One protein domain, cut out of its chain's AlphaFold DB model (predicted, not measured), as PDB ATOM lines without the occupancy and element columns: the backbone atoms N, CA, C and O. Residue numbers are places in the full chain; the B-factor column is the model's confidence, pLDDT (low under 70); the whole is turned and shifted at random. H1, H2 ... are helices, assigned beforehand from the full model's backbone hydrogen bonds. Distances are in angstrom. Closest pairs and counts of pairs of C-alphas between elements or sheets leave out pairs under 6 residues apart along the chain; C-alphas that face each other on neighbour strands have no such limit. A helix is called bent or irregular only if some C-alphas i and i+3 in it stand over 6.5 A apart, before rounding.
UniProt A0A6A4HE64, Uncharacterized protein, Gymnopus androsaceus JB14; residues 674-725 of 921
ATOM      1  N   THR A 674     159.325 136.943 147.706       89.62
ATOM      2  CA  THR A 674     158.611 137.691 146.659       89.62
ATOM      3  C   THR A 674     158.143 139.055 147.174       89.62
ATOM      4  O   THR A 674     158.394 140.073 146.537       89.62
ATOM      5  N   LEU A 675     157.529 139.102 148.359       89.81
ATOM      6  CA  LEU A 675     157.079 140.339 149.002       89.81
ATOM      7  C   LEU A 675     158.248 141.253 149.364       89.81
ATOM      8  O   LEU A 675     158.177 142.463 149.162       89.81
ATOM      9  N   LYS A 676     159.342 140.678 149.869       91.62
ATOM     10  CA  LYS A 676     160.565 141.416 150.178       91.62
ATOM     11  C   LYS A 676     161.137 142.062 148.914       91.62
ATOM     12  O   LYS A 676     161.350 143.269 148.914       91.62
ATOM     13  N   SER A 677     161.307 141.294 147.837       92.62
ATOM     14  CA  SER A 677     161.783 141.813 146.551       92.62
ATOM     15  C   SER A 677     160.830 142.848 145.953       92.62
ATOM     16  O   SER A 677     161.290 143.825 145.370       92.62
ATOM     17  N   TRP A 678     159.514 142.678 146.121       92.12
ATOM     18  CA  TRP A 678     158.533 143.677 145.696       92.12
ATOM     19  C   TRP A 678     158.674 144.987 146.479       92.12
ATOM     20  O   TRP A 678     158.660 146.047 145.872       92.12
ATOM     21  N   ASN A 679     158.856 144.928 147.802       89.62
ATOM     22  CA  ASN A 679     159.025 146.119 148.646       89.62
ATOM     23  C   ASN A 679     160.367 146.840 148.442       89.62
ATOM     24  O   ASN A 679     160.473 148.030 148.742       89.62
ATOM     25  N   GLU A 680     161.401 146.112 148.013       91.06
ATOM     26  CA  GLU A 680     162.712 146.668 147.660       91.06
ATOM     27  C   GLU A 680     162.694 147.356 146.288       91.06
ATOM     28  O   GLU A 680     163.498 148.259 146.049       91.06
ATOM     29  N   LEU A 681     161.769 146.964 145.407       92.81
ATOM     30  CA  LEU A 681     161.585 147.566 144.092       92.81
ATOM     31  C   LEU A 681     161.020 148.988 144.224       92.81
ATOM     32  O   LEU A 681     160.071 149.230 144.969       92.81
ATOM     33  N   ASN A 682     161.553 149.948 143.467       90.62
ATOM     34  CA  ASN A 682     160.962 151.281 143.432       90.62
ATOM     35  C   ASN A 682     159.676 151.252 142.585       90.62
ATOM     36  O   ASN A 682     159.573 150.523 141.599       90.62
ATOM     37  N   TYR A 683     158.673 152.070 142.919       91.38
ATOM     38  CA  TYR A 683     157.460 152.186 142.101       91.38
ATOM     39  C   TYR A 683     157.754 152.719 140.688       91.38
ATOM     40  O   TYR A 683     156.958 152.481 139.786       91.38
ATOM     41  N   THR A 684     158.894 153.396 140.501       90.69
ATOM     42  CA  THR A 684     159.400 153.866 139.202       90.69
ATOM     43  C   THR A 684     160.101 152.786 138.379       90.69
ATOM     44  O   THR A 684     160.424 153.039 137.222       90.69
ATOM     45  N   ASP A 685     160.386 151.613 138.952       91.00
ATOM     46  CA  ASP A 685     161.031 150.531 138.212       91.00
ATOM     47  C   ASP A 685     159.996 149.802 137.346       91.00
ATOM     48  O   ASP A 685     159.041 149.192 137.849       91.00
ATOM     49  N   ASP A 686     160.206 149.860 136.031       89.31
ATOM     50  CA  ASP A 686     159.338 149.256 135.014       89.31
ATOM     51  C   ASP A 686     159.575 147.746 134.833       89.31
ATOM     52  O   ASP A 686     158.733 147.036 134.275       89.31
ATOM     53  N   ASN A 687     160.716 147.225 135.300       92.00
ATOM     54  CA  ASN A 687     161.041 145.812 135.146       92.00
ATOM     55  C   ASN A 687     160.340 144.950 136.204       92.00
ATOM     56  O   ASN A 687     160.888 144.662 137.266       92.00
ATOM     57  N   LEU A 688     159.133 144.498 135.873       92.69
ATOM     58  CA  LEU A 688     158.330 143.616 136.718       92.69
ATOM     59  C   LEU A 688     158.372 142.142 136.288       92.69
ATOM     60  O   LEU A 688     157.563 141.340 136.755       92.69
ATOM     61  N   SER A 689     159.304 141.762 135.405       92.44
ATOM     62  CA  SER A 689     159.315 140.424 134.802       92.44
ATOM     63  C   SER A 689     159.461 139.299 135.830       92.44
ATOM     64  O   SER A 689     158.912 138.221 135.626       92.44
ATOM     65  N   ALA A 690     160.153 139.560 136.944       91.12
ATOM     66  CA  ALA A 690     160.333 138.613 138.044       91.12
ATOM     67  C   ALA A 690     159.014 138.228 138.743       91.12
ATOM     68  O   ALA A 690     158.945 137.177 139.372       91.12
ATOM     69  N   PHE A 691     157.962 139.043 138.611       91.19
ATOM     70  CA  PHE A 691     156.658 138.809 139.238       91.19
ATOM     71  C   PHE A 691     155.616 138.242 138.266       91.19
ATOM     72  O   PHE A 691     154.512 137.905 138.692       91.19
ATOM     73  N   ASN A 692     155.947 138.115 136.972       88.69
ATOM     74  CA  ASN A 692     155.015 137.633 135.946       88.69
ATOM     75  C   ASN A 692     154.411 136.280 136.307       88.69
ATOM     76  O   ASN A 692     153.199 136.122 136.232       88.69
ATOM     77  N   GLU A 693     155.240 135.325 136.727       86.12
ATOM     78  CA  GLU A 693     154.782 133.983 137.084       86.12
ATOM     79  C   GLU A 693     153.798 134.012 138.260       86.12
ATOM     80  O   GLU A 693     152.746 133.377 138.191       86.12
ATOM     81  N   HIS A 694     154.080 134.809 139.299       84.56
ATOM     82  CA  HIS A 694     153.204 134.937 140.469       84.56
ATOM     83  C   HIS A 694     151.839 135.518 140.090       84.56
ATOM     84  O   HIS A 694     150.805 134.920 140.377       84.56
ATOM     85  N   PHE A 695     151.820 136.662 139.403       83.06
ATOM     86  CA  PHE A 695     150.565 137.309 139.010       83.06
ATOM     87  C   PHE A 695     149.782 136.514 137.971       83.06
ATOM     88  O   PHE A 695     148.553 136.461 138.034       83.06
ATOM     89  N   PHE A 696     150.472 135.859 137.042       82.75
ATOM     90  CA  PHE A 696     149.821 135.005 136.063       82.75
ATOM     91  C   PHE A 696     149.139 133.812 136.743       82.75
ATOM     92  O   PHE A 696     147.953 133.571 136.513       82.75
ATOM     93  N   THR A 697     149.861 133.134 137.636       77.19
ATOM     94  CA  THR A 697     149.389 131.922 138.319       77.19
ATOM     95  C   THR A 697     148.279 132.222 139.327       77.19
ATOM     96  O   THR A 697     147.271 131.521 139.352       77.19
ATOM     97  N   TYR A 698     148.425 133.275 140.140       74.00
ATOM     98  CA  TYR A 698     147.550 133.508 141.297       74.00
ATOM     99  C   TYR A 698     146.518 134.618 141.118       74.00
ATOM    100  O   TYR A 698     145.530 134.658 141.850       74.00
ATOM    101  N   HIS A 699     146.704 135.498 140.136       74.12
ATOM    102  CA  HIS A 699     145.797 136.616 139.873       74.12
ATOM    103  C   HIS A 699     145.101 136.485 138.511       74.12
ATOM    104  O   HIS A 699     144.771 137.483 137.880       74.12
ATOM    105  N   GLN A 700     144.833 135.244 138.085       73.50
ATOM    106  CA  GLN A 700     144.036 134.903 136.898       73.50
ATOM    107  C   GLN A 700     144.559 135.535 135.600       73.50
ATOM    108  O   GLN A 700     143.852 136.281 134.922       73.50
ATOM    109  N   ASN A 701     145.802 135.214 135.231       74.06
ATOM    110  CA  ASN A 701     146.455 135.740 134.027       74.06
ATOM    111  C   ASN A 701     146.617 137.270 134.035       74.06
ATOM    112  O   ASN A 701     146.617 137.907 132.978       74.06
ATOM    113  N   PHE A 702     146.752 137.876 135.218       78.31
ATOM    114  CA  PHE A 702     147.022 139.302 135.328       78.31
ATOM    115  C   PHE A 702     148.386 139.625 134.697       78.31
ATOM    116  O   PHE A 702     149.434 139.178 135.163       78.31
ATOM    117  N   LEU A 703     148.368 140.402 133.612       83.06
ATOM    118  CA  LEU A 703     149.574 140.790 132.886       83.06
ATOM    119  C   LEU A 703     150.283 141.919 133.634       83.06
ATOM    120  O   LEU A 703     149.867 143.073 133.576       83.06
ATOM    121  N   VAL A 704     151.399 141.607 134.289       86.00
ATOM    122  CA  VAL A 704     152.163 142.570 135.104       86.00
ATOM    123  C   VAL A 704     152.683 143.753 134.280       86.00
ATOM    124  O   VAL A 704     152.897 144.838 134.815       86.00
ATOM    125  N   SER A 705     152.797 143.605 132.957       86.62
ATOM    126  CA  SER A 705     153.123 144.705 132.044       86.62
ATOM    127  C   SER A 705     152.156 145.889 132.140       86.62
ATOM    128  O   SER A 705     152.561 147.009 131.843       86.62
ATOM    129  N   SER A 706     150.908 145.687 132.588       85.69
ATOM    130  CA  SER A 706     149.951 146.782 132.807       85.69
ATOM    131  C   SER A 706     150.252 147.636 134.049       85.69
ATOM    132  O   SER A 706     149.549 148.612 134.293       85.69
ATOM    133  N   LEU A 707     151.264 147.274 134.848       87.44
ATOM    134  CA  LEU A 707     151.657 147.950 136.092       87.44
ATOM    135  C   LEU A 707     152.933 148.801 135.969       87.44
ATOM    136  O   LEU A 707     153.454 149.273 136.983       87.44
ATOM    137  N   THR A 708     153.440 149.004 134.754       86.69
ATOM    138  CA  THR A 708     154.629 149.836 134.482       86.69
ATOM    139  C   THR A 708     154.450 151.255 135.032       86.69
ATOM    140  O   THR A 708     155.259 151.726 135.817       86.69
ATOM    141  N   HIS A 709     153.299 151.892 134.804       86.31
ATOM    142  CA  HIS A 709     153.030 153.260 135.280       86.31
ATOM    143  C   HIS A 709     152.273 153.335 136.617       86.31
ATOM    144  O   HIS A 709     151.372 154.159 136.797       86.31
ATOM    145  N   ARG A 710     152.595 152.451 137.565       90.25
ATOM    146  CA  ARG A 710     151.924 152.418 138.872       90.25
ATOM    147  C   ARG A 710     152.318 153.608 139.754       90.25
ATOM    148  O   ARG A 710     153.478 153.998 139.823       90.25
ATOM    149  N   SER A 711     151.355 154.160 140.492       91.31
ATOM    150  CA  SER A 711     151.648 155.130 141.553       91.31
ATOM    151  C   SER A 711     152.318 154.445 142.749       91.31
ATOM    152  O   SER A 711     152.186 153.233 142.928       91.31
ATOM    153  N   GLN A 712     152.987 155.212 143.616       89.50
ATOM    154  CA  GLN A 712     153.551 154.684 144.864       89.50
ATOM    155  C   GLN A 712     152.484 153.970 145.709       89.50
ATOM    156  O   GLN A 712     152.701 152.856 146.174       89.50
ATOM    157  N   GLN A 713     151.303 154.575 145.853       85.19
ATOM    158  CA  GLN A 713     150.188 153.980 146.589       85.19
ATOM    159  C   GLN A 713     149.708 152.674 145.946       85.19
ATOM    160  O   GLN A 713     149.470 151.700 146.656       85.19
ATOM    161  N   LEU A 714     149.617 152.626 144.611       86.19
ATOM    162  CA  LEU A 714     149.269 151.404 143.890       86.19
ATOM    163  C   LEU A 714     150.338 150.322 144.099       86.19
ATOM    164  O   LEU A 714     149.998 149.189 144.419       86.19
ATOM    165  N   HIS A 715     151.620 150.664 143.987       89.00
ATOM    166  CA  HIS A 715     152.720 149.731 144.225       89.00
ATOM    167  C   HIS A 715     152.682 149.137 145.641       89.00
ATOM    168  O   HIS A 715     152.761 147.918 145.793       89.00
ATOM    169  N   LEU A 716     152.464 149.975 146.658       84.62
ATOM    170  CA  LEU A 716     152.306 149.515 148.035       84.62
ATOM    171  C   LEU A 716     151.046 148.648 148.183       84.62
ATOM    172  O   LEU A 716     151.123 147.570 148.751       84.62
ATOM    173  N   SER A 717     149.910 149.040 147.592       81.00
ATOM    174  CA  SER A 717     148.660 148.252 147.597       81.00
ATOM    175  C   SER A 717     148.769 146.891 146.885       81.00
ATOM    176  O   SER A 717     148.064 145.939 147.222       81.00
ATOM    177  N   LEU A 718     149.665 146.771 145.904       83.75
ATOM    178  CA  LEU A 718     149.900 145.527 145.176       83.75
ATOM    179  C   LEU A 718     150.726 144.536 145.990       83.75
ATOM    180  O   LEU A 718     150.459 143.344 145.885       83.75
ATOM    181  N   ALA A 719     151.633 145.009 146.854       81.88
ATOM    182  CA  ALA A 719     152.329 144.151 147.819       81.88
ATOM    183  C   ALA A 719     151.321 143.342 148.650       81.88
ATOM    184  O   ALA A 719     151.494 142.155 148.887       81.88
ATOM    185  N   TRP A 720     150.211 143.976 149.018       73.38
ATOM    186  CA  TRP A 720     149.111 143.361 149.755       73.38
ATOM    187  C   TRP A 720     148.273 142.405 148.909       73.38
ATOM    188  O   TRP A 720     147.859 141.354 149.387       73.38
ATOM    189  N   THR A 721     148.077 142.741 147.635       73.62
ATOM    190  CA  THR A 721     147.355 141.890 146.681       73.62
ATOM    191  C   THR A 721     148.122 140.598 146.388       73.62
ATOM    192  O   THR A 721     147.498 139.554 146.247       73.62
ATOM    193  N   ILE A 722     149.462 140.652 146.376       76.50
ATOM    194  CA  ILE A 722     150.347 139.482 146.230       76.50
ATOM    195  C   ILE A 722     150.093 138.442 147.332       76.50
ATOM    196  O   ILE A 722     150.255 137.249 147.073       76.50
ATOM    197  N   ILE A 723     149.685 138.875 148.534       71.44
ATOM    198  CA  ILE A 723     149.381 137.988 149.668       71.44
ATOM    199  C   ILE A 723     148.008 137.335 149.487       71.44
ATOM    200  O   ILE A 723     147.908 136.110 149.448       71.44
ATOM    201  N   PHE A 724     146.958 138.149 149.349       66.38
ATOM    202  CA  PHE A 724     145.586 137.695 149.139       66.38
ATOM    203  C   PHE A 724     144.899 138.627 148.151       66.38
ATOM    204  O   PHE A 724     144.916 139.848 148.317       66.38
ATOM    205  N   GLY A 725     144.246 138.075 147.127       57.88
ATOM    206  CA  GLY A 725     143.297 138.885 146.370       57.88
ATOM    207  C   GLY A 725     142.171 139.362 147.297       57.88
ATOM    208  O   GLY A 725     141.899 138.759 148.336       57.88
TER     209      GLY A 725
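What this domain is: This is residues 674 to 725 of the 921 residues of an uncharacterized protein of Gymnopus androsaceus JB14 (UniProt A0A6A4HE64). What does the model look like at first sight? Two small pairs of helices lie one over the other: H1 and H4 side by side, running opposite ways, and over them H2 with the short H3 touching it. Residues 681 to 688 and 708 to 711 join the two pairs at the end where H1 ends and H4 begins, while H2 runs at a slant over the other end. What is it made of, and how large is it? The printed part has 52 residues with four named helices, in the order H1, H2, H3, H4, and no named strand, and its class is all helix. It is compact, with a radius of gyration of the C-alphas of 9.9 A, and rounded, with spans of 24 by 19 by 16 A.

How they stand to each other: What does the first helix touch? H1, residues 674 to 680, touches H4, residues 712 to 723, at a shallow tilt of 17 degrees, opposite ways. Their closest C-alphas, those of Leu 675 and Ala 719, are 6.2 A apart. Where does the second helix stand? H2, residues 689 to 698, is close to H1 but not clearly touching, with the C-alphas of Thr 674 and Phe 691 closest at 7.8 A and a steep tilt of 41 degrees. It is also close to H4 but not clearly touching, at a steep tilt of 49 degrees, the same way, with the C-alphas of Phe 695 and Ile 722 closest at 7.5 A. What of the short helix? H3, residues 704 to 707, touches H2, and the C-alphas of Asn 692 and Val 704 are the closest at 5.8 A. H3 is apart from H1, and only just apart from H4, with the closest C-alphas 8.4 A from each other. What do the helix backbones show? In H1 every O i to N i+4 pair is within hydrogen-bond range, against 4 of 6 in H2 and 6 of 8 in H4, while H3 is too short for such a pair.

Where its parts are: Where does the first helix begin? H1 begins at C-alpha 674, at (158.611, 137.691, 146.659), and is 9.9 A long from first to last C-alpha. How long are H2 and H3? H2 spans 15.1 A and is irregular, with C-alphas 690 and 693 7.3 A apart. H3 spans 5.5 A from C-alpha 704, at (152.163, 142.570, 135.104). Where does the longest helix end? H4, 12 residues and 17.9 A, ends at C-alpha 723, at (149.381, 137.988, 149.668).

The domain as a whole: How far does it reach? The two C-alphas farthest apart, those of Glu 680 and Gln 700, are 24.6 A from each other. Are there cuts or long links? The printed part has no cut. The links from H2 to H3 and from H3 to H4 are tight, and the link from H1 to H2, 8 residues, is short. Where is confidence low? The mean pLDDT of the printed part is 84.6, and residues 724 to 725 are under 70.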